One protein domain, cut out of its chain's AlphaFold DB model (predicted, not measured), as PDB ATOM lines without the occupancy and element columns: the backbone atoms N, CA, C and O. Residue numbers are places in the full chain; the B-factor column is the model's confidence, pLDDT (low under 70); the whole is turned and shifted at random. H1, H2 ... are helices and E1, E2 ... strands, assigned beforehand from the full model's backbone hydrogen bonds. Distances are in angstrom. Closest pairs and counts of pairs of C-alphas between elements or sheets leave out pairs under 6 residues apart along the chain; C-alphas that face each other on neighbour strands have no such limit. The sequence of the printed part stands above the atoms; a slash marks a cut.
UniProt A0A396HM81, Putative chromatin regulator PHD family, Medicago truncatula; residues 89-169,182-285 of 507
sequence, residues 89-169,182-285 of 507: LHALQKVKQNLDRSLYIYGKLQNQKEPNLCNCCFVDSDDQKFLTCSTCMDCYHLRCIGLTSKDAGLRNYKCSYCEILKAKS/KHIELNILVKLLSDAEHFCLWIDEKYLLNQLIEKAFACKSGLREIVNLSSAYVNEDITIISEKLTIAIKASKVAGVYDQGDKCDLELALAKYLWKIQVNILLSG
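This is residues 89 to 169 and 182 to 285 of the 507 residues of the protein "Putative chromatin regulator PHD family" of Medicago truncatula (UniProt A0A396HM81). Four long helices, H1, H5, H6 and H7, run roughly along one axis as a staggered bundle, with H5 and H6 between H1 and H7; H4 packs along the first part of H5 and H7 along its later part. A loop-rich lobe with the small E1-E2 hairpin and H2 sits to one side, and H3 packs on H6. The 185 printed residues hold seven named helices and two strands, in the order H1 E1 E2 H2 H3 H4 H5 H6 H7; the sheet E1 - E2 is antiparallel and the class is mostly helix. The whole is compact, with a radius of gyration of the C-alphas of 18.5 A, yet elongated, spanning 68 by 42 by 29 A.

Start at H1, residues 89 to 110, which touches H6, residues 239 to 255, at a shallow tilt of 10 degrees, opposite ways; the closest C-alphas, of Ser 102 and Ala 251, are 4.3 A apart. H1 also touches H5, residues 204 to 232, the same way at 30 degrees, closest at the C-alphas of Leu 89 and Glu 205, 5.7 A. Next find the hairpin of E1, residues 130 to 132, and E2, residues 139 to 141: N 131 and O 140 are within hydrogen-bond range at 2.8 A. H2, residues 142 to 145, touches no helix. H3, residues 160 to 164, touches H6 at residues 246 to 250 alone, closest at the C-alphas of Tyr 161 and Thr 246, 6.3 A. H4, residues 186 to 195, forms a helical hairpin with H5, closest at the C-alphas of Leu 189 and Ile 213, 6.8 A. H5 and H6 form another, closest at the C-alphas of Leu 223 and Ala 248, 5.8 A. H7, residues 260 to 283, touches H5 with residues 262 to 273 alone, closest at the C-alphas of Val 227 and Ala 269, 6.1 A; H1 and H7 are apart. Every O i to N i+4 pair is within hydrogen-bond range in H3, H4, H5, H6 and H7, and 16 of 18 in H1; H2 is too short for such a pair.

Find C-alpha 89 at (-5.090, 6.145, 25.059); from there H1 runs 31.4 A. H5 begins at C-alpha 204 and runs 42.4 A, H6 runs 24.4 A, and H7 runs 34.9 A to C-alpha 283 at (-32.530, -40.417, 16.251).

The farthest C-alphas, of Cys 200 and Gly 285, are 68.4 A apart, and residues 198 to 203 stand free. Residues 170 to 181 are not printed, and the gap is 24.6 A. The links H1 to E1 and H2 to H3 are long. Look for pLDDT under 70 in 25 residues, among them 108 to 116 and 122 to 128.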
ATOM      1  N   LEU A  89      -4.828   6.012  26.487       85.88
ATOM      2  CA  LEU A  89      -5.090   6.145  25.059       85.88
ATOM      3  C   LEU A  89      -4.747   4.856  24.299       85.88
ATOM      4  O   LEU A  89      -5.549   4.381  23.496       85.88
ATOM      5  N   HIS A  90      -3.594   4.248  24.592       84.00
ATOM      6  CA  HIS A  90      -3.183   2.992  23.964       84.00
ATOM      7  C   HIS A  90      -4.121   1.832  24.344       84.00
ATOM      8  O   HIS A  90      -4.552   1.069  23.475       84.00
ATOM      9  N   ALA A  91      -4.499   1.730  25.623       86.69
ATOM     10  CA  ALA A  91      -5.440   0.711  26.091       86.69
ATOM     11  C   ALA A  91      -6.805   0.834  25.389       86.69
ATOM     12  O   ALA A  91      -7.344  -0.152  24.881       86.69
ATOM     13  N   LEU A  92      -7.340   2.055  25.285       88.94
ATOM     14  CA  LEU A  92      -8.588   2.339  24.573       88.94
ATOM     15  C   LEU A  92      -8.480   2.014  23.074       88.94
ATOM     16  O   LEU A  92      -9.387   1.400  22.511       88.94
ATOM     17  N   GLN A  93      -7.365   2.357  22.419       88.44
ATOM     18  CA  GLN A  93      -7.130   2.024  21.008       88.44
ATOM     19  C   GLN A  93      -7.120   0.510  20.773       88.44
ATOM     20  O   GLN A  93      -7.657   0.027  19.776       88.44
ATOM     21  N   LYS A  94      -6.569  -0.258  21.709       86.12
ATOM     22  CA  LYS A  94      -6.551  -1.718  21.627       86.12
ATOM     23  C   LYS A  94      -7.937  -2.335  21.792       86.12
ATOM     24  O   LYS A  94      -8.298  -3.236  21.037       86.12
ATOM     25  N   VAL A  95      -8.751  -1.820  22.717       87.75
ATOM     26  CA  VAL A  95     -10.170  -2.212  22.818       87.75
ATOM     27  C   VAL A  95     -10.908  -1.863  21.523       87.75
ATOM     28  O   VAL A  95     -11.699  -2.668  21.035       87.75
ATOM     29  N   LYS A  96     -10.597  -0.718  20.903       89.19
ATOM     30  CA  LYS A  96     -11.198  -0.313  19.624       89.19
ATOM     31  C   LYS A  96     -10.881  -1.311  18.523       89.19
ATOM     32  O   LYS A  96     -11.795  -1.749  17.836       89.19
ATOM     33  N   GLN A  97      -9.619  -1.710  18.393       87.56
ATOM     34  CA  GLN A  97      -9.198  -2.724  17.426       87.56
ATOM     35  C   GLN A  97      -9.911  -4.065  17.660       87.56
ATOM     36  O   GLN A  97     -10.367  -4.698  16.713       87.56
ATOM     37  N   ASN A  98     -10.069  -4.488  18.915       88.00
ATOM     38  CA  ASN A  98     -10.810  -5.705  19.256       88.00
ATOM     39  C   ASN A  98     -12.289  -5.632  18.835       88.00
ATOM     40  O   ASN A  98     -12.814  -6.572  18.233       88.00
ATOM     41  N   LEU A  99     -12.953  -4.504  19.098       91.06
ATOM     42  CA  LEU A  99     -14.334  -4.267  18.671       91.06
ATOM     43  C   LEU A  99     -14.459  -4.181  17.149       91.06
ATOM     44  O   LEU A  99     -15.350  -4.806  16.580       91.06
ATOM     45  N   ASP A 100     -13.539  -3.482  16.482       89.88
ATOM     46  CA  ASP A 100     -13.452  -3.443  15.020       89.88
ATOM     47  C   ASP A 100     -13.331  -4.876  14.466       89.88
ATOM     48  O   ASP A 100     -13.987  -5.219  13.478       89.88
ATOM     49  N   ARG A 101     -12.566  -5.763  15.129       87.50
ATOM     50  CA  ARG A 101     -12.413  -7.162  14.689       87.50
ATOM     51  C   ARG A 101     -13.690  -7.958  14.889       87.50
ATOM     52  O   ARG A 101     -14.064  -8.731  14.012       87.50
ATOM     53  N   SER A 102     -14.357  -7.766  16.022       90.56
ATOM     54  CA  SER A 102     -15.659  -8.371  16.306       90.56
ATOM     55  C   SER A 102     -16.705  -7.961  15.261       90.56
ATOM     56  O   SER A 102     -17.365  -8.825  14.685       90.56
ATOM     57  N   LEU A 103     -16.796  -6.666  14.933       90.56
ATOM     58  CA  LEU A 103     -17.698  -6.164  13.891       90.56
ATOM     59  C   LEU A 103     -17.357  -6.730  12.514       90.56
ATOM     60  O   LEU A 103     -18.264  -7.120  11.786       90.56
ATOM     61  N   TYR A 104     -16.074  -6.850  12.173       88.25
ATOM     62  CA  TYR A 104     -15.655  -7.520  10.942       88.25
ATOM     63  C   TYR A 104     -16.086  -8.996  10.907       88.25
ATOM     64  O   TYR A 104     -16.549  -9.482   9.877       88.25
ATOM     65  N   ILE A 105     -15.973  -9.723  12.024       88.62
ATOM     66  CA  ILE A 105     -16.414 -11.123  12.112       88.62
ATOM     67  C   ILE A 105     -17.929 -11.227  11.894       88.62
ATOM     68  O   ILE A 105     -18.358 -12.108  11.153       88.62
ATOM     69  N   TYR A 106     -18.727 -10.314  12.457       87.88
ATOM     70  CA  TYR A 106     -20.151 -10.212  12.114       87.88
ATOM     71  C   TYR A 106     -20.357  -9.839  10.637       87.88
ATOM     72  O   TYR A 106     -21.208 -10.414   9.966       87.88
ATOM     73  N   GLY A 107     -19.530  -8.941  10.099       79.00
ATOM     74  CA  GLY A 107     -19.531  -8.504   8.702       79.00
ATOM     75  C   GLY A 107     -19.149  -9.587   7.686       79.00
ATOM     76  O   GLY A 107     -19.544  -9.479   6.525       79.00
ATOM     77  N   LYS A 108     -18.493 -10.690   8.090       67.12
ATOM     78  CA  LYS A 108     -18.301 -11.878   7.225       67.12
ATOM     79  C   LYS A 108     -19.620 -12.441   6.689       67.12
ATOM     80  O   LYS A 108     -19.614 -13.144   5.683       67.12
ATOM     81  N   LEU A 109     -20.749 -12.095   7.310       54.06
ATOM     82  CA  LEU A 109     -22.088 -12.381   6.802       54.06
ATOM     83  C   LEU A 109     -22.416 -11.699   5.463       54.06
ATOM     84  O   LEU A 109     -23.348 -12.134   4.793       54.06
ATOM     85  N   GLN A 110     -21.669 -10.663   5.070       52.16
ATOM     86  CA  GLN A 110     -21.935  -9.806   3.909       52.16
ATOM     87  C   GLN A 110     -20.877  -9.923   2.784       52.16
ATOM     88  O   GLN A 110     -20.771  -9.037   1.944       52.16
ATOM     89  N   ASN A 111     -20.138 -11.041   2.700       51.56
ATOM     90  CA  ASN A 111     -19.287 -11.408   1.547       51.56
ATOM     91  C   ASN A 111     -18.057 -10.520   1.240       51.56
ATOM     92  O   ASN A 111     -17.713 -10.328   0.074       51.56
ATOM     93  N   GLN A 112     -17.300 -10.068   2.242       48.03
ATOM     94  CA  GLN A 112     -15.954  -9.523   1.997       48.03
ATOM     95  C   GLN A 112     -14.877 -10.545   2.381       48.03
ATOM     96  O   GLN A 112     -14.537 -10.726   3.550       48.03
ATOM     97  N   LYS A 113     -14.362 -11.269   1.378       47.41
ATOM     98  CA  LYS A 113     -13.204 -12.162   1.516       47.41
ATOM     99  C   LYS A 113     -11.923 -11.361   1.303       47.41
ATOM    100  O   LYS A 113     -11.424 -11.290   0.186       47.41
ATOM    101  N   GLU A 114     -11.370 -10.814   2.377       52.34
ATOM    102  CA  GLU A 114      -9.935 -10.523   2.410       52.34
ATOM    103  C   GLU A 114      -9.198 -11.778   2.896       52.34
ATOM    104  O   GLU A 114      -9.516 -12.302   3.972       52.34
ATOM    105  N   PRO A 115      -8.261 -12.333   2.111       58.53
ATOM    106  CA  PRO A 115      -7.488 -13.481   2.550       58.53
ATOM    107  C   PRO A 115      -6.442 -13.059   3.596       58.53
ATOM    108  O   PRO A 115      -5.796 -12.028   3.458       58.53
ATOM    109  N   ASN A 116      -6.237 -13.925   4.597       64.06
ATOM    110  CA  ASN A 116      -5.090 -13.948   5.525       64.06
ATOM    111  C   ASN A 116      -5.136 -13.090   6.804       64.06
ATOM    112  O   ASN A 116      -4.113 -12.965   7.466       64.06
ATOM    113  N   LEU A 117      -6.297 -12.600   7.250       77.12
ATOM    114  CA  LEU A 117      -6.387 -11.934   8.562       77.12
ATOM    115  C   LEU A 117      -6.611 -12.925   9.716       77.12
ATOM    116  O   LEU A 117      -7.536 -13.745   9.682       77.12
ATOM    117  N   CYS A 118      -5.839 -12.789  10.799       82.25
ATOM    118  CA  CYS A 118      -6.014 -13.582  12.020       82.25
ATOM    119  C   CYS A 118      -7.385 -13.324  12.660       82.25
ATOM    120  O   CYS A 118      -7.752 -12.192  12.957       82.25
ATOM    121  N   ASN A 119      -8.183 -14.354  12.937       83.94
ATOM    122  CA  ASN A 119      -9.508 -14.179  13.542       83.94
ATOM    123  C   ASN A 119      -9.464 -13.637  14.984       83.94
ATOM    124  O   ASN A 119     -10.493 -13.208  15.481       83.94
ATOM    125  N   CYS A 120      -8.309 -13.635  15.655       80.75
ATOM    126  CA  CYS A 120      -8.184 -13.192  17.047       80.75
ATOM    127  C   CYS A 120      -7.663 -11.757  17.226       80.75
ATOM    128  O   CYS A 120      -7.771 -11.230  18.327       80.75
ATOM    129  N   CYS A 121      -7.051 -11.141  16.210       77.25
ATOM    130  CA  CYS A 121      -6.417  -9.826  16.354       77.25
ATOM    131  C   CYS A 121      -6.334  -9.073  15.022       77.25
ATOM    132  O   CYS A 121      -6.408  -9.689  13.964       77.25
ATOM    133  N   PHE A 122      -6.129  -7.756  15.102       68.94
ATOM    134  CA  PHE A 122      -5.894  -6.873  13.950       68.94
ATOM    135  C   PHE A 122      -4.411  -6.592  13.662       68.94
ATOM    136  O   PHE A 122      -4.101  -5.920  12.686       68.94
ATOM    137  N   VAL A 123      -3.494  -7.055  14.519       66.19
ATOM    138  CA  VAL A 123      -2.058  -6.811  14.337       66.19
ATOM    139  C   VAL A 123      -1.498  -7.850  13.373       66.19
ATOM    140  O   VAL A 123      -1.225  -8.978  13.785       66.19
ATOM    141  N   ASP A 124      -1.321  -7.455  12.119       54.97
ATOM    142  CA  ASP A 124      -0.512  -8.187  11.149       54.97
ATOM    143  C   ASP A 124       0.954  -7.854  11.438       54.97
ATOM    144  O   ASP A 124       1.459  -6.795  11.080       54.97
ATOM    145  N   SER A 125       1.639  -8.714  12.189       57.38
ATOM    146  CA  SER A 125       3.101  -8.672  12.187       57.38
ATOM    147  C   SER A 125       3.575  -9.560  11.046       57.38
ATOM    148  O   SER A 125       3.270 -10.757  11.069       57.38
ATOM    149  N   ASP A 126       4.335  -8.992  10.115       54.97
ATOM    150  CA  ASP A 126       4.768  -9.618   8.856       54.97
ATOM    151  C   ASP A 126       5.486 -10.983   9.008       54.97
ATOM    152  O   ASP A 126       5.566 -11.751   8.053       54.97
ATOM    153  N   ASP A 127       5.928 -11.350  10.217       56.00
ATOM    154  CA  ASP A 127       6.703 -12.571  10.493       56.00
ATOM    155  C   ASP A 127       5.924 -13.724  11.171       56.00
ATOM    156  O   ASP A 127       6.516 -14.745  11.550       56.00
ATOM    157  N   GLN A 128       4.604 -13.610  11.381       66.25
ATOM    158  CA  GLN A 128       3.845 -14.637  12.116       66.25
ATOM    159  C   GLN A 128       3.185 -15.682  11.206       66.25
ATOM    160  O   GLN A 128       2.315 -15.395  10.392       66.25
ATOM    161  N   LYS A 129       3.551 -16.956  11.407       74.75
ATOM    162  CA  LYS A 129       2.921 -18.096  10.720       74.75
ATOM    163  C   LYS A 129       1.447 -18.235  11.122       74.75
ATOM    164  O   LYS A 129       1.120 -18.290  12.313       74.75
ATOM    165  N   PHE A 130       0.587 -18.371  10.116       79.31
ATOM    166  CA  PHE A 130      -0.836 -18.654  10.280       79.31
ATOM    167  C   PHE A 130      -1.117 -20.153  10.321       79.31
ATOM    168  O   PHE A 130      -0.434 -20.957   9.684       79.31
ATOM    169  N   LEU A 131      -2.182 -20.510  11.028       84.25
ATOM    170  CA  LEU A 131      -2.802 -21.821  10.981       84.25
ATOM    171  C   LEU A 131      -4.256 -21.662  10.531       84.25
ATOM    172  O   LEU A 131      -5.012 -20.878  11.108       84.25
ATOM    173  N   THR A 132      -4.647 -22.403   9.497       86.19
ATOM    174  CA  THR A 132      -5.996 -22.339   8.924       86.19
ATOM    175  C   THR A 132      -6.849 -23.481   9.458       86.19
ATOM    176  O   THR A 132      -6.457 -24.649   9.413       86.19
ATOM    177  N   CYS A 133      -8.032 -23.159   9.975       86.75
ATOM    178  CA  CYS A 133      -8.983 -24.167  10.422       86.75
ATOM    179  C   CYS A 133      -9.576 -24.913   9.222       86.75
ATOM    180  O   CYS A 133     -10.245 -24.322   8.382       86.75
ATOM    181  N   SER A 134      -9.439 -26.235   9.203       86.38
ATOM    182  CA  SER A 134      -9.989 -27.126   8.169       86.38
ATOM    183  C   SER A 134     -11.520 -27.133   8.062       86.38
ATOM    184  O   SER A 134     -12.058 -27.687   7.112       86.38
ATOM    185  N   THR A 135     -12.240 -26.588   9.051       83.75
ATOM    186  CA  THR A 135     -13.715 -26.576   9.070       83.75
ATOM    187  C   THR A 135     -14.297 -25.239   8.624       83.75
ATOM    188  O   THR A 135     -15.186 -25.227   7.787       83.75
ATOM    189  N   CYS A 136     -13.820 -24.118   9.175       85.00
ATOM    190  CA  CYS A 136     -14.353 -22.788   8.846       85.00
ATOM    191  C   CYS A 136     -13.442 -21.961   7.934       85.00
ATOM    192  O   CYS A 136     -13.788 -20.830   7.623       85.00
ATOM    193  N   MET A 137     -12.278 -22.489   7.544       84.94
ATOM    194  CA  MET A 137     -11.272 -21.811   6.713       84.94
ATOM    195  C   MET A 137     -10.703 -20.509   7.302       84.94
ATOM    196  O   MET A 137      -9.936 -19.813   6.641       84.94
ATOM    197  N   ASP A 138     -11.009 -20.198   8.562       86.00
ATOM    198  CA  ASP A 138     -10.451 -19.038   9.250       86.00
ATOM    199  C   ASP A 138      -8.980 -19.246   9.614       86.00
ATOM    200  O   ASP A 138      -8.565 -20.344   9.999       86.00
ATOM    201  N   CYS A 139      -8.213 -18.162   9.527       86.38
ATOM    202  CA  CYS A 139      -6.789 -18.129   9.839       86.38
ATOM    203  C   CYS A 139      -6.547 -17.602  11.256       86.38
ATOM    204  O   CYS A 139      -7.255 -16.717  11.740       86.38
ATOM    205  N   TYR A 140      -5.527 -18.136  11.921       85.75
ATOM    206  CA  TYR A 140      -5.149 -17.778  13.284       85.75
ATOM    207  C   TYR A 140      -3.629 -17.679  13.394       85.75
ATOM    208  O   TYR A 140      -2.928 -18.572  12.923       85.75
ATOM    209  N   HIS A 141      -3.104 -16.650  14.059       84.12
ATOM    210  CA  HIS A 141      -1.703 -16.661  14.477       84.12
ATOM    211  C   HIS A 141      -1.490 -17.754  15.522       84.12
ATOM    212  O   HIS A 141      -2.278 -17.852  16.465       84.12
ATOM    213  N   LEU A 142      -0.393 -18.513  15.417       80.69
ATOM    214  CA  LEU A 142      -0.041 -19.565  16.386       80.69
ATOM    215  C   LEU A 142      -0.078 -19.044  17.831       80.69
ATOM    216  O   LEU A 142      -0.717 -19.640  18.694       80.69
ATOM    217  N   ARG A 143       0.498 -17.862  18.073       79.94
ATOM    218  CA  ARG A 143       0.516 -17.234  19.399       79.94
ATOM    219  C   ARG A 143      -0.879 -16.866  19.910       79.94
ATOM    220  O   ARG A 143      -1.135 -16.994  21.103       79.94
ATOM    221  N   CYS A 144      -1.786 -16.434  19.032       79.44
ATOM    222  CA  CYS A 144      -3.152 -16.058  19.411       79.44
ATOM    223  C   CYS A 144      -4.009 -17.252  19.849       79.44
ATOM    224  O   CYS A 144      -5.016 -17.055  20.522       79.44
ATOM    225  N   ILE A 145      -3.623 -18.469  19.466       77.44
ATOM    226  CA  ILE A 145      -4.274 -19.718  19.881       77.44
ATOM    227  C   ILE A 145      -3.432 -20.509  20.895       77.44
ATOM    228  O   ILE A 145      -3.761 -21.651  21.196       77.44
ATOM    229  N   GLY A 146      -2.360 -19.908  21.430       74.00
ATOM    230  CA  GLY A 146      -1.501 -20.525  22.448       74.00
ATOM    231  C   GLY A 146      -0.561 -21.618  21.928       74.00
ATOM    232  O   GLY A 146      -0.048 -22.397  22.725       74.00
ATOM    233  N   LEU A 147      -0.332 -21.684  20.614       78.75
ATOM    234  CA  LEU A 147       0.566 -22.642  19.968       78.75
ATOM    235  C   LEU A 147       1.940 -22.038  19.667       78.75
ATOM    236  O   LEU A 147       2.126 -20.818  19.614       78.75
ATOM    237  N   THR A 148       2.915 -22.916  19.444       75.38
ATOM    238  CA  THR A 148       4.307 -22.550  19.168       75.38
ATOM    239  C   THR A 148       4.683 -22.809  17.712       75.38
ATOM    240  O   THR A 148       3.967 -23.464  16.959       75.38
ATOM    241  N   SER A 149       5.853 -22.325  17.292       70.25
ATOM    242  CA  SER A 149       6.380 -22.534  15.935       70.25
ATOM    243  C   SER A 149       6.584 -24.009  15.558       70.25
ATOM    244  O   SER A 149       6.648 -24.316  14.367       70.25
ATOM    245  N   LYS A 150       6.642 -24.920  16.542       68.31
ATOM    246  CA  LYS A 150       6.708 -26.377  16.339       68.31
ATOM    247  C   LYS A 150       5.389 -26.964  15.818       68.31
ATOM    248  O   LYS A 150       5.407 -27.997  15.158       68.31
ATOM    249  N   ASP A 151       4.275 -26.271  16.043       68.38
ATOM    250  CA  ASP A 151       2.919 -26.719  15.700       68.38
ATOM    251  C   ASP A 151       2.475 -26.257  14.297       68.38
ATOM    252  O   ASP A 151       1.410 -26.633  13.808       68.38
ATOM    253  N   ALA A 152       3.313 -25.476  13.605       63.00
ATOM    254  CA  ALA A 152       3.024 -24.889  12.294       63.00
ATOM    255  C   ALA A 152       2.764 -25.920  11.171       63.00
ATOM    256  O   ALA A 152       2.274 -25.555  10.107       63.00
ATOM    257  N   GLY A 153       3.102 -27.197  11.389       66.12
ATOM    258  CA  GLY A 153       2.914 -28.296  10.435       66.12
ATOM    259  C   GLY A 153       1.651 -29.141  10.645       66.12
ATOM    260  O   GLY A 153       1.509 -30.170   9.982       66.12
ATOM    261  N   LEU A 154       0.754 -28.763  11.567       72.06
ATOM    262  CA  LEU A 154      -0.477 -29.509  11.856       72.06
ATOM    263  C   LEU A 154      -1.387 -29.599  10.620       72.06
ATOM    264  O   LEU A 154      -2.134 -28.674  10.295       72.06
ATOM    265  N   ARG A 155      -1.373 -30.755   9.948       69.19
ATOM    266  CA  ARG A 155      -2.353 -31.080   8.903       69.19
ATOM    267  C   ARG A 155      -3.715 -31.315   9.566       69.19
ATOM    268  O   ARG A 155      -3.814 -32.101  10.501       69.19
ATOM    269  N   ASN A 156      -4.764 -30.663   9.060       77.62
ATOM    270  CA  ASN A 156      -6.150 -30.750   9.554       77.62
ATOM    271  C   ASN A 156      -6.421 -30.101  10.923       77.62
ATOM    272  O   ASN A 156      -7.262 -30.594  11.680       77.62
ATOM    273  N   TYR A 157      -5.769 -28.977  11.230       84.12
ATOM    274  CA  TYR A 157      -6.123 -28.178  12.405       84.12
ATOM    275  C   TYR A 157      -7.629 -27.853  12.441       84.12
ATOM    276  O   TYR A 157      -8.231 -27.491  11.424       84.12
ATOM    277  N   LYS A 158      -8.249 -27.986  13.616       84.50
ATOM    278  CA  LYS A 158      -9.621 -27.550  13.898       84.50
ATOM    279  C   LYS A 158      -9.560 -26.528  15.020       84.50
ATOM    280  O   LYS A 158      -8.942 -26.779  16.047       84.50
ATOM    281  N   CYS A 159     -10.173 -25.366  14.813       84.06
ATOM    282  CA  CYS A 159     -10.224 -24.353  15.857       84.06
ATOM    283  C   CYS A 159     -11.196 -24.769  16.964       84.06
ATOM    284  O   CYS A 159     -12.211 -25.419  16.695       84.06
ATOM    285  N   SER A 160     -10.913 -24.324  18.188       81.88
ATOM    286  CA  SER A 160     -11.723 -24.608  19.378       81.88
ATOM    287  C   SER A 160     -13.202 -24.268  19.179       81.88
ATOM    288  O   SER A 160     -14.071 -25.019  19.608       81.88
ATOM    289  N   TYR A 161     -13.508 -23.195  18.444       83.94
ATOM    290  CA  TYR A 161     -14.878 -22.798  18.103       83.94
ATOM    291  C   TYR A 161     -15.631 -23.874  17.308       83.94
ATOM    292  O   TYR A 161     -16.766 -24.217  17.634       83.94
ATOM    293  N   CYS A 162     -14.993 -24.440  16.280       83.25
ATOM    294  CA  CYS A 162     -15.585 -25.515  15.485       83.25
ATOM    295  C   CYS A 162     -15.620 -26.848  16.244       83.25
ATOM    296  O   CYS A 162     -16.429 -27.711  15.913       83.25
ATOM    297  N   GLU A 163     -14.740 -27.043  17.227       82.12
ATOM    298  CA  GLU A 163     -14.761 -28.228  18.086       82.12
ATOM    299  C   GLU A 163     -15.907 -28.187  19.102       82.12
ATOM    300  O   GLU A 163     -16.600 -29.195  19.247       82.12
ATOM    301  N   ILE A 164     -16.176 -27.024  19.714       77.94
ATOM    302  CA  ILE A 164     -17.312 -26.808  20.631       77.94
ATOM    303  C   ILE A 164     -18.632 -27.232  19.969       77.94
ATOM    304  O   ILE A 164     -19.454 -27.906  20.584       77.94
ATOM    305  N   LEU A 165     -18.815 -26.902  18.690       79.19
ATOM    306  CA  LEU A 165     -20.060 -27.159  17.958       79.19
ATOM    307  C   LEU A 165     -20.158 -28.567  17.341       79.19
ATOM    308  O   LEU A 165     -21.189 -28.895  16.756       79.19
ATOM    309  N   LYS A 166     -19.124 -29.415  17.475       74.38
ATOM    310  CA  LYS A 166     -19.088 -30.798  16.945       74.38
ATOM    311  C   LYS A 166     -19.511 -31.882  17.952       74.38
ATOM    312  O   LYS A 166     -19.382 -33.064  17.643       74.38
ATOM    313  N   ALA A 167     -20.035 -31.498  19.120       61.28
ATOM    314  CA  ALA A 167     -20.774 -32.365  20.050       61.28
ATOM    315  C   ALA A 167     -20.091 -33.695  20.455       61.28
ATOM    316  O   ALA A 167     -20.745 -34.733  20.534       61.28
ATOM    317  N   LYS A 168     -18.780 -33.688  20.748       53.28
ATOM    318  CA  LYS A 168     -18.106 -34.857  21.363       53.28
ATOM    319  C   LYS A 168     -18.043 -34.824  22.892       53.28
ATOM    320  O   LYS A 168     -17.772 -35.857  23.496       53.28
ATOM    321  N   SER A 169     -18.287 -33.682  23.525       48.00
ATOM    322  CA  SER A 169     -18.344 -33.576  24.981       48.00
ATOM    323  C   SER A 169     -19.785 -33.718  25.461       48.00
ATOM    324  O   SER A 169     -20.688 -33.040  24.973       48.00
ATOM    325  N   LYS A 182     -10.968 -12.444  30.819       62.88
ATOM    326  CA  LYS A 182     -10.676 -11.003  30.938       62.88
ATOM    327  C   LYS A 182     -11.498 -10.090  30.002       62.88
ATOM    328  O   LYS A 182     -11.123  -9.861  28.858       62.88
ATOM    329  N   HIS A 183     -12.587  -9.515  30.521       75.19
ATOM    330  CA  HIS A 183     -13.495  -8.659  29.749       75.19
ATOM    331  C   HIS A 183     -13.957  -7.415  30.520       75.19
ATOM    332  O   HIS A 183     -14.011  -7.437  31.749       75.19
ATOM    333  N   ILE A 184     -14.340  -6.368  29.782       85.56
ATOM    334  CA  ILE A 184     -14.945  -5.136  30.312       85.56
ATOM    335  C   ILE A 184     -16.465  -5.232  30.190       85.56
ATOM    336  O   ILE A 184     -16.982  -5.556  29.120       85.56
ATOM    337  N   GLU A 185     -17.192  -4.927  31.258       88.75
ATOM    338  CA  GLU A 185     -18.649  -4.824  31.189       88.75
ATOM    339  C   GLU A 185     -19.060  -3.516  30.489       88.75
ATOM    340  O   GLU A 185     -18.557  -2.440  30.817       88.75
ATOM    341  N   LEU A 186     -19.985  -3.588  29.528       90.94
ATOM    342  CA  LEU A 186     -20.427  -2.429  28.740       90.94
ATOM    343  C   LEU A 186     -20.969  -1.295  29.625       90.94
ATOM    344  O   LEU A 186     -20.671  -0.128  29.377       90.94
ATOM    345  N   ASN A 187     -21.691  -1.631  30.699       90.94
ATOM    346  CA  ASN A 187     -22.197  -0.646  31.659       90.94
ATOM    347  C   ASN A 187     -21.081   0.154  32.343       90.94
ATOM    348  O   ASN A 187     -21.284   1.328  32.652       90.94
ATOM    349  N   ILE A 188     -19.900  -0.439  32.548       91.00
ATOM    350  CA  ILE A 188     -18.748   0.278  33.108       91.00
ATOM    351  C   ILE A 188     -18.288   1.359  32.126       91.00
ATOM    352  O   ILE A 188     -18.077   2.495  32.539       91.00
ATOM    353  N   LEU A 189     -18.191   1.044  30.830       91.69
ATOM    354  CA  LEU A 189     -17.808   2.025  29.808       91.69
ATOM    355  C   LEU A 189     -18.825   3.171  29.721       91.69
ATOM    356  O   LEU A 189     -18.433   4.335  29.716       91.69
ATOM    357  N   VAL A 190     -20.123   2.850  29.721       93.00
ATOM    358  CA  VAL A 190     -21.206   3.849  29.708       93.00
ATOM    359  C   VAL A 190     -21.131   4.758  30.938       93.00
ATOM    360  O   VAL A 190     -21.229   5.978  30.807       93.00
ATOM    361  N   LYS A 191     -20.889   4.187  32.123       93.69
ATOM    362  CA  LYS A 191     -20.711   4.957  33.358       93.69
ATOM    363  C   LYS A 191     -19.496   5.884  33.283       93.69
ATOM    364  O   LYS A 191     -19.613   7.053  33.629       93.69
ATOM    365  N   LEU A 192     -18.357   5.395  32.790       92.44
ATOM    366  CA  LEU A 192     -17.152   6.213  32.615       92.44
ATOM    367  C   LEU A 192     -17.380   7.376  31.638       92.44
ATOM    368  O   LEU A 192     -16.825   8.452  31.845       92.44
ATOM    369  N   LEU A 193     -18.194   7.189  30.596       92.62
ATOM    370  CA  LEU A 193     -18.546   8.273  29.679       92.62
ATOM    371  C   LEU A 193     -19.454   9.315  30.352       92.62
ATOM    372  O   LEU A 193     -19.219  10.511  30.185       92.62
ATOM    373  N   SER A 194     -20.445   8.871  31.131       92.00
ATOM    374  CA  SER A 194     -21.347   9.758  31.881       92.00
ATOM    375  C   SER A 194     -20.596  10.588  32.930       92.00
ATOM    376  O   SER A 194     -20.798  11.797  33.005       92.00
ATOM    377  N   ASP A 195     -19.638   9.988  33.648       89.56
ATOM    378  CA  ASP A 195     -18.765  10.698  34.599       89.56
ATOM    379  C   ASP A 195     -17.990  11.860  33.933       89.56
ATOM    380  O   ASP A 195     -17.622  12.824  34.605       89.56
ATOM    381  N   ALA A 196     -17.750  11.786  32.618       88.25
ATOM    382  CA  ALA A 196     -17.031  12.796  31.844       88.25
ATOM    383  C   ALA A 196     -17.939  13.794  31.109       88.25
ATOM    384  O   ALA A 196     -17.431  14.693  30.430       88.25
ATOM    385  N   GLU A 197     -19.266  13.647  31.172       84.31
ATOM    386  CA  GLU A 197     -20.214  14.423  30.364       84.31
ATOM    387  C   GLU A 197     -20.081  15.931  30.614       84.31
ATOM    388  O   GLU A 197     -20.036  16.712  29.665       84.31
ATOM    389  N   HIS A 198     -19.881  16.312  31.878       82.50
ATOM    390  CA  HIS A 198     -19.820  17.701  32.338       82.50
ATOM    391  C   HIS A 198     -18.437  18.357  32.265       82.50
ATOM    392  O   HIS A 198     -18.279  19.489  32.723       82.50
ATOM    393  N   PHE A 199     -17.425  17.685  31.712       86.00
ATOM    394  CA  PHE A 199     -16.110  18.306  31.565       86.00
ATOM    395  C   PHE A 199     -16.163  19.505  30.626       86.00
ATOM    396  O   PHE A 199     -16.724  19.446  29.531       86.00
ATOM    397  N   CYS A 200     -15.519  20.591  31.046       80.50
ATOM    398  CA  CYS A 200     -15.474  21.835  30.292       80.50
ATOM    399  C   CYS A 200     -14.445  21.822  29.141       80.50
ATOM    400  O   CYS A 200     -14.210  22.863  28.526       80.50
ATOM    401  N   LEU A 201     -13.842  20.660  28.859       85.25
ATOM    402  CA  LEU A 201     -12.662  20.473  28.014       85.25
ATOM    403  C   LEU A 201     -12.865  19.350  26.993       85.25
ATOM    404  O   LEU A 201     -13.599  18.385  27.231       85.25
ATOM    405  N   TRP A 202     -12.111  19.435  25.902       83.56
ATOM    406  CA  TRP A 202     -11.872  18.342  24.976       83.56
ATOM    407  C   TRP A 202     -10.765  17.411  25.491       83.56
ATOM    408  O   TRP A 202      -9.659  17.850  25.820       83.56
ATOM    409  N   ILE A 203     -11.070  16.111  25.528       84.44
ATOM    410  CA  ILE A 203     -10.165  15.039  25.955       84.44
ATOM    411  C   ILE A 203     -10.254  13.911  24.923       84.44
ATOM    412  O   ILE A 203     -11.341  13.371  24.683       84.44
ATOM    413  N   ASP A 204      -9.123  13.543  24.325       84.94
ATOM    414  CA  ASP A 204      -9.072  12.549  23.247       84.94
ATOM    415  C   ASP A 204      -9.551  11.168  23.717       84.94
ATOM    416  O   ASP A 204     -10.287  10.479  23.006       84.94
ATOM    417  N   GLU A 205      -9.229  10.782  24.954       89.31
ATOM    418  CA  GLU A 205      -9.688   9.540  25.574       89.31
ATOM    419  C   GLU A 205     -11.212   9.495  25.733       89.31
ATOM    420  O   GLU A 205     -11.806   8.432  25.550       89.31
ATOM    421  N   LYS A 206     -11.869  10.632  26.017       89.75
ATOM    422  CA  LYS A 206     -13.339  10.718  26.112       89.75
ATOM    423  C   LYS A 206     -13.975  10.480  24.745       89.75
ATOM    424  O   LYS A 206     -14.933   9.715  24.630       89.75
ATOM    425  N   TYR A 207     -13.437  11.114  23.704       88.06
ATOM    426  CA  TYR A 207     -13.913  10.921  22.336       88.06
ATOM    427  C   TYR A 207     -13.743   9.466  21.878       88.06
ATOM    428  O   TYR A 207     -14.672   8.863  21.334       88.06
ATOM    429  N   LEU A 208     -12.580   8.875  22.159       90.19
ATOM    430  CA  LEU A 208     -12.305   7.479  21.848       90.19
ATOM    431  C   LEU A 208     -13.232   6.531  22.624       90.19
ATOM    432  O   LEU A 208     -13.771   5.599  22.031       90.19
ATOM    433  N   LEU A 209     -13.481   6.794  23.911       92.12
ATOM    434  CA  LEU A 209     -14.430   6.038  24.731       92.12
ATOM    435  C   LEU A 209     -15.848   6.062  24.141       92.12
ATOM    436  O   LEU A 209     -16.496   5.017  24.087       92.12
ATOM    437  N   ASN A 210     -16.311   7.210  23.637       92.00
ATOM    438  CA  ASN A 210     -17.606   7.290  22.957       92.00
ATOM    439  C   ASN A 210     -17.656   6.386  21.709       92.00
ATOM    440  O   ASN A 210     -18.578   5.585  21.566       92.00
ATOM    441  N   GLN A 211     -16.625   6.427  20.853       92.12
ATOM    442  CA  GLN A 211     -16.548   5.530  19.688       92.12
ATOM    443  C   GLN A 211     -16.545   4.044  20.080       92.12
ATOM    444  O   GLN A 211     -17.112   3.209  19.372       92.12
ATOM    445  N   LEU A 212     -15.885   3.685  21.188       92.44
ATOM    446  CA  LEU A 212     -15.879   2.312  21.699       92.44
ATOM    447  C   LEU A 212     -17.281   1.854  22.085       92.44
ATOM    448  O   LEU A 212     -17.677   0.746  21.733       92.44
ATOM    449  N   ILE A 213     -18.026   2.701  22.794       93.44
ATOM    450  CA  ILE A 213     -19.381   2.392  23.250       93.44
ATOM    451  C   ILE A 213     -20.308   2.177  22.052       93.44
ATOM    452  O   ILE A 213     -21.007   1.164  22.003       93.44
ATOM    453  N   GLU A 214     -20.254   3.049  21.042       93.75
ATOM    454  CA  GLU A 214     -21.017   2.885  19.794       93.75
ATOM    455  C   GLU A 214     -20.716   1.538  19.114       93.75
ATOM    456  O   GLU A 214     -21.627   0.789  18.747       93.75
ATOM    457  N   LYS A 215     -19.432   1.171  19.005       93.69
ATOM    458  CA  LYS A 215     -19.009  -0.113  18.420       93.69
ATOM    459  C   LYS A 215     -19.412  -1.318  19.268       93.69
ATOM    460  O   LYS A 215     -19.770  -2.361  18.717       93.69
ATOM    461  N   ALA A 216     -19.377  -1.195  20.592       93.31
ATOM    462  CA  ALA A 216     -19.816  -2.242  21.503       93.31
ATOM    463  C   ALA A 216     -21.331  -2.475  21.391       93.31
ATOM    464  O   ALA A 216     -21.761  -3.626  21.312       93.31
ATOM    465  N   PHE A 217     -22.134  -1.412  21.269       93.06
ATOM    466  CA  PHE A 217     -23.566  -1.530  20.982       93.06
ATOM    467  C   PHE A 217     -23.840  -2.179  19.622       93.06
ATOM    468  O   PHE A 217     -24.728  -3.027  19.520       93.06
ATOM    469  N   ALA A 218     -23.053  -1.860  18.593       93.06
ATOM    470  CA  ALA A 218     -23.156  -2.538  17.300       93.06
ATOM    471  C   ALA A 218     -22.833  -4.045  17.409       93.06
ATOM    472  O   ALA A 218     -23.564  -4.869  16.856       93.06
ATOM    473  N   CYS A 219     -21.810  -4.430  18.184       92.12
ATOM    474  CA  CYS A 219     -21.494  -5.839  18.458       92.12
ATOM    475  C   CYS A 219     -22.634  -6.550  19.200       92.12
ATOM    476  O   CYS A 219     -22.996  -7.671  18.843       92.12
ATOM    477  N   LYS A 220     -23.216  -5.886  20.208       92.31
ATOM    478  CA  LYS A 220     -24.393  -6.359  20.951       92.31
ATOM    479  C   LYS A 220     -25.587  -6.587  20.024       92.31
ATOM    480  O   LYS A 220     -26.246  -7.620  20.104       92.31
ATOM    481  N   SER A 221     -25.835  -5.662  19.098       92.06
ATOM    482  CA  SER A 221     -26.894  -5.803  18.095       92.06
ATOM    483  C   SER A 221     -26.676  -7.029  17.201       92.06
ATOM    484  O   SER A 221     -27.593  -7.836  17.047       92.06
ATOM    485  N   GLY A 222     -25.458  -7.217  16.677       92.12
ATOM    486  CA  GLY A 222     -25.117  -8.375  15.839       92.12
ATOM    487  C   GLY A 222     -25.246  -9.715  16.572       92.12
ATOM    488  O   GLY A 222     -25.750 -10.689  16.010       92.12
ATOM    489  N   LEU A 223     -24.865  -9.764  17.853       93.19
ATOM    490  CA  LEU A 223     -25.062 -10.948  18.693       93.19
ATOM    491  C   LEU A 223     -26.548 -11.279  18.853       93.19
ATOM    492  O   LEU A 223     -26.963 -12.421  18.645       93.19
ATOM    493  N   ARG A 224     -27.352 -10.270  19.200       92.94
ATOM    494  CA  ARG A 224     -28.785 -10.438  19.444       92.94
ATOM    495  C   ARG A 224     -29.535 -10.883  18.194       92.94
ATOM    496  O   ARG A 224     -30.426 -11.720  18.293       92.94
ATOM    497  N   GLU A 225     -29.150 -10.388  17.022       93.06
ATOM    498  CA  GLU A 225     -29.690 -10.862  15.746       93.06
ATOM    499  C   GLU A 225     -29.474 -12.374  15.576       93.06
ATOM    500  O   GLU A 225     -30.426 -13.112  15.324       93.06
ATOM    501  N   ILE A 226     -28.248 -12.862  15.794       93.19
ATOM    502  CA  ILE A 226     -27.925 -14.290  15.675       93.19
ATOM    503  C   ILE A 226     -28.659 -15.135  16.723       93.19
ATOM    504  O   ILE A 226     -29.174 -16.205  16.392       93.19
ATOM    505  N   VAL A 227     -28.728 -14.677  17.975       93.31
ATOM    506  CA  VAL A 227     -29.450 -15.381  19.048       93.31
ATOM    507  C   VAL A 227     -30.941 -15.492  18.728       93.31
ATOM    508  O   VAL A 227     -31.522 -16.572  18.876       93.31
ATOM    509  N   ASN A 228     -31.554 -14.409  18.249       92.50
ATOM    510  CA  ASN A 228     -32.962 -14.395  17.862       92.50
ATOM    511  C   ASN A 228     -33.219 -15.333  16.679       92.50
ATOM    512  O   ASN A 228     -34.157 -16.128  16.724       92.50
ATOM    513  N   LEU A 229     -32.352 -15.299  15.660       91.69
ATOM    514  CA  LEU A 229     -32.413 -16.219  14.523       91.69
ATOM    515  C   LEU A 229     -32.307 -17.681  14.975       91.69
ATOM    516  O   LEU A 229     -33.118 -18.502  14.560       91.69
ATOM    517  N   SER A 230     -31.354 -18.003  15.855       91.38
ATOM    518  CA  SER A 230     -31.174 -19.353  16.411       91.38
ATOM    519  C   SER A 230     -32.395 -19.821  17.206       91.38
ATOM    520  O   SER A 230     -32.851 -20.954  17.048       91.38
ATOM    521  N   SER A 231     -32.966 -18.934  18.024       88.00
ATOM    522  CA  SER A 231     -34.115 -19.243  18.882       88.00
ATOM    523  C   SER A 231     -35.411 -19.437  18.095       88.00
ATOM    524  O   SER A 231     -36.223 -20.286  18.455       88.00
ATOM    525  N   ALA A 232     -35.599 -18.676  17.014       89.62
ATOM    526  CA  ALA A 232     -36.755 -18.794  16.129       89.62
ATOM    527  C   ALA A 232     -36.649 -19.970  15.142       89.62
ATOM    528  O   ALA A 232     -37.643 -20.345  14.519       89.62
ATOM    529  N   TYR A 233     -35.461 -20.554  14.976       90.00
ATOM    530  CA  TYR A 233     -35.228 -21.610  14.001       90.00
ATOM    531  C   TYR A 233     -35.836 -22.939  14.451       90.00
ATOM    532  O   TYR A 233     -35.436 -23.500  15.471       90.00
ATOM    533  N   VAL A 234     -36.764 -23.470  13.656       89.88
ATOM    534  CA  VAL A 234     -37.513 -24.706  13.959       89.88
ATOM    535  C   VAL A 234     -37.234 -25.855  12.989       89.88
ATOM    536  O   VAL A 234     -37.749 -26.951  13.185       89.88
ATOM    537  N   ASN A 235     -36.444 -25.622  11.940       89.81
ATOM    538  CA  ASN A 235     -36.247 -26.592  10.861       89.81
ATOM    539  C   ASN A 235     -35.213 -27.673  11.218       89.81
ATOM    540  O   ASN A 235     -34.419 -27.521  12.147       89.81
ATOM    541  N   GLU A 236     -35.206 -28.749  10.427       87.88
ATOM    542  CA  GLU A 236     -34.291 -29.890  10.575       87.88
ATOM    543  C   GLU A 236     -32.830 -29.542  10.253       87.88
ATOM    544  O   GLU A 236     -31.916 -30.036  10.909       87.88
ATOM    545  N   ASP A 237     -32.579 -28.675   9.267       88.00
ATOM    546  CA  ASP A 237     -31.212 -28.341   8.864       88.00
ATOM    547  C   ASP A 237     -30.538 -27.395   9.867       88.00
ATOM    548  O   ASP A 237     -30.705 -26.178   9.823       88.00
ATOM    549  N   ILE A 238     -29.744 -27.953  10.775       87.44
ATOM    550  CA  ILE A 238     -29.016 -27.192  11.797       87.44
ATOM    551  C   ILE A 238     -27.707 -26.561  11.296       87.44
ATOM    552  O   ILE A 238     -27.054 -25.853  12.065       87.44
ATOM    553  N   THR A 239     -27.297 -26.788  10.040       86.81
ATOM    554  CA  THR A 239     -26.010 -26.289   9.513       86.81
ATOM    555  C   THR A 239     -25.963 -24.764   9.471       86.81
ATOM    556  O   THR A 239     -25.003 -24.168   9.956       86.81
ATOM    557  N   ILE A 240     -27.051 -24.129   9.024       86.31
ATOM    558  CA  ILE A 240     -27.199 -22.667   8.977       86.31
ATOM    559  C   ILE A 240     -26.985 -22.063  10.370       86.31
ATOM    560  O   ILE A 240     -26.234 -21.103  10.544       86.31
ATOM    561  N   ILE A 241     -27.613 -22.649  11.390       90.25
ATOM    562  CA  ILE A 241     -27.486 -22.177  12.773       90.25
ATOM    563  C   ILE A 241     -26.084 -22.441  13.325       90.25
ATOM    564  O   ILE A 241     -25.542 -21.586  14.024       90.25
ATOM    565  N   SER A 242     -25.460 -23.562  12.958       89.06
ATOM    566  CA  SER A 242     -24.069 -23.867  13.308       89.06
ATOM    567  C   SER A 242     -23.108 -22.768  12.852       89.06
ATOM    568  O   SER A 242     -22.285 -22.283  13.635       89.06
ATOM    569  N   GLU A 243     -23.236 -22.330  11.599       88.12
ATOM    570  CA  GLU A 243     -22.398 -21.277  11.024       88.12
ATOM    571  C   GLU A 243     -22.613 -19.938  11.735       88.12
ATOM    572  O   GLU A 243     -21.648 -19.297  12.161       88.12
ATOM    573  N   LYS A 244     -23.875 -19.541  11.943       90.81
ATOM    574  CA  LYS A 244     -24.222 -18.290  12.635       90.81
ATOM    575  C   LYS A 244     -23.733 -18.284  14.085       90.81
ATOM    576  O   LYS A 244     -23.098 -17.323  14.512       90.81
ATOM    577  N   LEU A 245     -23.949 -19.366  14.833       91.69
ATOM    578  CA  LEU A 245     -23.464 -19.483  16.210       91.69
ATOM    579  C   LEU A 245     -21.934 -19.494  16.271       91.69
ATOM    580  O   LEU A 245     -21.359 -18.871  17.158       91.69
ATOM    581  N   THR A 246     -21.256 -20.114  15.300       89.56
ATOM    582  CA  THR A 246     -19.790 -20.043  15.199       89.56
ATOM    583  C   THR A 246     -19.312 -18.590  15.094       89.56
ATOM    584  O   THR A 246     -18.329 -18.220  15.740       89.56
ATOM    585  N   ILE A 247     -19.993 -17.770  14.288       90.31
ATOM    586  CA  ILE A 247     -19.691 -16.341  14.120       90.31
ATOM    587  C   ILE A 247     -19.905 -15.590  15.434       90.31
ATOM    588  O   ILE A 247     -18.992 -14.893  15.871       90.31
ATOM    589  N   ALA A 248     -21.050 -15.791  16.094       92.25
ATOM    590  CA  ALA A 248     -21.350 -15.163  17.379       92.25
ATOM    591  C   ALA A 248     -20.287 -15.484  18.439       92.25
ATOM    592  O   ALA A 248     -19.728 -14.570  19.038       92.25
ATOM    593  N   ILE A 249     -19.911 -16.758  18.611       89.31
ATOM    594  CA  ILE A 249     -18.880 -17.141  19.589       89.31
ATOM    595  C   ILE A 249     -17.545 -16.448  19.281       89.31
ATOM    596  O   ILE A 249     -16.893 -15.920  20.185       89.31
ATOM    597  N   LYS A 250     -17.124 -16.448  18.009       88.62
ATOM    598  CA  LYS A 250     -15.865 -15.824  17.580       88.62
ATOM    599  C   LYS A 250     -15.873 -14.319  17.836       88.62
ATOM    600  O   LYS A 250     -14.917 -13.808  18.412       88.62
ATOM    601  N   ALA A 251     -16.935 -13.628  17.427       90.69
ATOM    602  CA  ALA A 251     -17.063 -12.187  17.593       90.69
ATOM    603  C   ALA A 251     -17.102 -11.801  19.078       90.69
ATOM    604  O   ALA A 251     -16.280 -11.000  19.522       90.69
ATOM    605  N   SER A 252     -17.948 -12.459  19.877       89.19
ATOM    606  CA  SER A 252     -18.044 -12.231  21.325       89.19
ATOM    607  C   SER A 252     -16.722 -12.467  22.054       89.19
ATOM    608  O   SER A 252     -16.375 -11.719  22.967       89.19
ATOM    609  N   LYS A 253     -15.946 -13.486  21.658       85.44
ATOM    610  CA  LYS A 253     -14.650 -13.772  22.286       85.44
ATOM    611  C   LYS A 253     -13.615 -12.687  21.996       85.44
ATOM    612  O   LYS A 253     -12.824 -12.368  22.878       85.44
ATOM    613  N   VAL A 254     -13.626 -12.131  20.786       86.69
ATOM    614  CA  VAL A 254     -12.653 -11.122  20.347       86.69
ATOM    615  C   VAL A 254     -13.020  -9.721  20.823       86.69
ATOM    616  O   VAL A 254     -12.118  -8.951  21.127       86.69
ATOM    617  N   ALA A 255     -14.312  -9.403  20.942       88.88
ATOM    618  CA  ALA A 255     -14.799  -8.072  21.305       88.88
ATOM    619  C   ALA A 255     -14.162  -7.518  22.591       88.88
ATOM    620  O   ALA A 255     -13.945  -6.316  22.706       88.88
ATOM    621  N   GLY A 256     -13.880  -8.381  23.576       82.44
ATOM    622  CA  GLY A 256     -13.307  -7.975  24.867       82.44
ATOM    623  C   GLY A 256     -14.257  -7.152  25.753       82.44
ATOM    624  O   GLY A 256     -13.935  -6.895  26.910       82.44
ATOM    625  N   VAL A 257     -15.439  -6.799  25.242       85.06
ATOM    626  CA  VAL A 257     -16.506  -6.059  25.923       85.06
ATOM    627  C   VAL A 257     -17.787  -6.885  25.861       85.06
ATOM    628  O   VAL A 257     -18.080  -7.474  24.820       85.06
ATOM    629  N   TYR A 258     -18.536  -6.951  26.959       80.69
ATOM    630  CA  TYR A 258     -19.745  -7.770  27.055       80.69
ATOM    631  C   TYR A 258     -20.823  -7.129  27.924       80.69
ATOM    632  O   TYR A 258     -20.557  -6.270  28.763       80.69
ATOM    633  N   ASP A 259     -22.041  -7.609  27.727       85.12
ATOM    634  CA  ASP A 259     -23.175  -7.431  28.621       85.12
ATOM    635  C   ASP A 259     -23.503  -8.798  29.234       85.12
ATOM    636  O   ASP A 259     -23.462  -9.824  28.543       85.12
ATOM    637  N   GLN A 260     -23.781  -8.837  30.537       81.19
ATOM    638  CA  GLN A 260     -24.042 -10.097  31.232       81.19
ATOM    639  C   GLN A 260     -25.298 -10.802  30.693       81.19
ATOM    640  O   GLN A 260     -25.310 -12.031  30.626       81.19
ATOM    641  N   GLY A 261     -26.320 -10.047  30.275       83.56
ATOM    642  CA  GLY A 261     -27.529 -10.598  29.664       83.56
ATOM    643  C   GLY A 261     -27.223 -11.267  28.327       83.56
ATOM    644  O   GLY A 261     -27.528 -12.443  28.141       83.56
ATOM    645  N   ASP A 262     -26.503 -10.569  27.447       84.44
ATOM    646  CA  ASP A 262     -26.170 -11.086  26.114       84.44
ATOM    647  C   ASP A 262     -25.319 -12.371  26.171       84.44
ATOM    648  O   ASP A 262     -25.439 -13.257  25.320       84.44
ATOM    649  N   LYS A 263     -24.447 -12.495  27.183       83.94
ATOM    650  CA  LYS A 263     -23.669 -13.720  27.417       83.94
ATOM    651  C   LYS A 263     -24.577 -14.898  27.768       83.94
ATOM    652  O   LYS A 263     -24.406 -15.974  27.193       83.94
ATOM    653  N   CYS A 264     -25.502 -14.708  28.708       86.44
ATOM    654  CA  CYS A 264     -26.458 -15.742  29.106       86.44
ATOM    655  C   CYS A 264     -27.327 -16.171  27.917       86.44
ATOM    656  O   CYS A 264     -27.526 -17.366  27.698       86.44
ATOM    657  N   ASP A 265     -27.767 -15.209  27.107       90.38
ATOM    658  CA  ASP A 265     -28.563 -15.454  25.907       90.38
ATOM    659  C   ASP A 265     -27.798 -16.286  24.863       90.38
ATOM    660  O   ASP A 265     -28.340 -17.241  24.296       90.38
ATOM    661  N   LEU A 266     -26.510 -15.989  24.643       90.88
ATOM    662  CA  LEU A 266     -25.645 -16.792  23.774       90.88
ATOM    663  C   LEU A 266     -25.428 -18.208  24.327       90.88
ATOM    664  O   LEU A 266     -25.504 -19.177  23.571       90.88
ATOM    665  N   GLU A 267     -25.164 -18.354  25.628       89.06
ATOM    666  CA  GLU A 267     -24.998 -19.666  26.268       89.06
ATOM    667  C   GLU A 267     -26.277 -20.512  26.158       89.06
ATOM    668  O   GLU A 267     -26.201 -21.694  25.811       89.06
ATOM    669  N   LEU A 268     -27.451 -19.907  26.357       90.56
ATOM    670  CA  LEU A 268     -28.742 -20.570  26.181       90.56
ATOM    671  C   LEU A 268     -28.977 -20.979  24.720       90.56
ATOM    672  O   LEU A 268     -29.404 -22.106  24.456       90.56
ATOM    673  N   ALA A 269     -28.666 -20.107  23.756       92.56
ATOM    674  CA  ALA A 269     -28.775 -20.427  22.333       92.56
ATOM    675  C   ALA A 269     -27.856 -21.597  21.933       92.56
ATOM    676  O   ALA A 269     -28.260 -22.472  21.162       92.56
ATOM    677  N   LEU A 270     -26.643 -21.653  22.490       90.44
ATOM    678  CA  LEU A 270     -25.718 -22.769  22.294       90.44
ATOM    679  C   LEU A 270     -26.234 -24.058  22.929       90.44
ATOM    680  O   LEU A 270     -26.158 -25.106  22.293       90.44
ATOM    681  N   ALA A 271     -26.790 -23.995  24.141       89.88
ATOM    682  CA  ALA A 271     -27.383 -25.154  24.803       89.88
ATOM    683  C   ALA A 271     -28.539 -25.743  23.977       89.88
ATOM    684  O   ALA A 271     -28.554 -26.947  23.717       89.88
ATOM    685  N   LYS A 272     -29.438 -24.889  23.464       91.75
ATOM    686  CA  LYS A 272     -30.523 -25.286  22.551       91.75
ATOM    687  C   LYS A 272     -29.983 -25.961  21.287       91.75
ATOM    688  O   LYS A 272     -30.467 -27.021  20.899       91.75
ATOM    689  N   TYR A 273     -28.967 -25.381  20.651       91.56
ATOM    690  CA  TYR A 273     -28.346 -25.956  19.453       91.56
ATOM    691  C   TYR A 273     -27.667 -27.309  19.726       91.56
ATOM    692  O   TYR A 273     -27.855 -28.263  18.971       91.56
ATOM    693  N   LEU A 274     -26.912 -27.426  20.822       89.56
ATOM    694  CA  LEU A 274     -26.253 -28.675  21.208       89.56
ATOM    695  C   LEU A 274     -27.270 -29.773  21.532       89.56
ATOM    696  O   LEU A 274     -27.062 -30.916  21.127       89.56
ATOM    697  N   TRP A 275     -28.383 -29.428  22.184       92.19
ATOM    698  CA  TRP A 275     -29.498 -30.353  22.387       92.19
ATOM    699  C   TRP A 275     -30.031 -30.877  21.047       92.19
ATOM    700  O   TRP A 275     -30.156 -32.089  20.880       92.19
ATOM    701  N   LYS A 276     -30.238 -30.008  20.043       92.50
ATOM    702  CA  LYS A 276     -30.691 -30.438  18.703       92.50
ATOM    703  C   LYS A 276     -29.719 -31.423  18.057       92.50
ATOM    704  O   LYS A 276     -30.153 -32.430  17.503       92.50
ATOM    705  N   ILE A 277     -28.407 -31.184  18.164       89.94
ATOM    706  CA  ILE A 277     -27.398 -32.135  17.668       89.94
ATOM    707  C   ILE A 277     -27.496 -33.474  18.400       89.94
ATOM    708  O   ILE A 277     -27.475 -34.521  17.756       89.94
ATOM    709  N   GLN A 278     -27.585 -33.458  19.730       89.88
ATOM    710  CA  GLN A 278     -27.665 -34.682  20.528       89.88
ATOM    711  C   GLN A 278     -28.900 -35.506  20.160       89.88
ATOM    712  O   GLN A 278     -28.784 -36.711  19.946       89.88
ATOM    713  N   VAL A 279     -30.052 -34.851  20.000       91.88
ATOM    714  CA  VAL A 279     -31.279 -35.503  19.539       91.88
ATOM    715  C   VAL A 279     -31.106 -36.032  18.118       91.88
ATOM    716  O   VAL A 279     -31.448 -37.178  17.857       91.88
ATOM    717  N   ASN A 280     -30.514 -35.267  17.202       91.38
ATOM    718  CA  ASN A 280     -30.261 -35.745  15.844       91.38
ATOM    719  C   ASN A 280     -29.386 -37.015  15.824       91.38
ATOM    720  O   ASN A 280     -29.705 -37.979  15.131       91.38
ATOM    721  N   ILE A 281     -28.316 -37.045  16.627       89.00
ATOM    722  CA  ILE A 281     -27.438 -38.216  16.771       89.00
ATOM    723  C   ILE A 281     -28.203 -39.402  17.367       89.00
ATOM    724  O   ILE A 281     -28.045 -40.523  16.888       89.00
ATOM    725  N   LEU A 282     -29.037 -39.165  18.384       90.81
ATOM    726  CA  LEU A 282     -29.861 -40.198  19.011       90.81
ATOM    727  C   LEU A 282     -30.847 -40.818  18.012       90.81
ATOM    728  O   LEU A 282     -31.003 -42.034  17.974       90.81
ATOM    729  N   LEU A 283     -31.498 -39.986  17.196       88.94
ATOM    730  CA  LEU A 283     -32.530 -40.417  16.251       88.94
ATOM    731  C   LEU A 283     -31.970 -41.022  14.963       88.94
ATOM    732  O   LEU A 283     -32.644 -41.830  14.332       88.94
ATOM    733  N   SER A 284     -30.759 -40.632  14.573       86.88
ATOM    734  CA  SER A 284     -30.058 -41.162  13.395       86.88
ATOM    735  C   SER A 284     -29.104 -42.313  13.741       86.88
ATOM    736  O   SER A 284     -28.382 -42.810  12.877       86.88
ATOM    737  N   GLY A 285     -29.050 -42.709  15.016       84.19
ATOM    738  CA  GLY A 285     -28.177 -43.764  15.509       84.19
ATOM    739  C   GLY A 285     -28.548 -45.146  14.969       84.19
ATOM    740  O   GLY A 285     -29.697 -45.434  14.655       84.19
TER     741      GLY A 285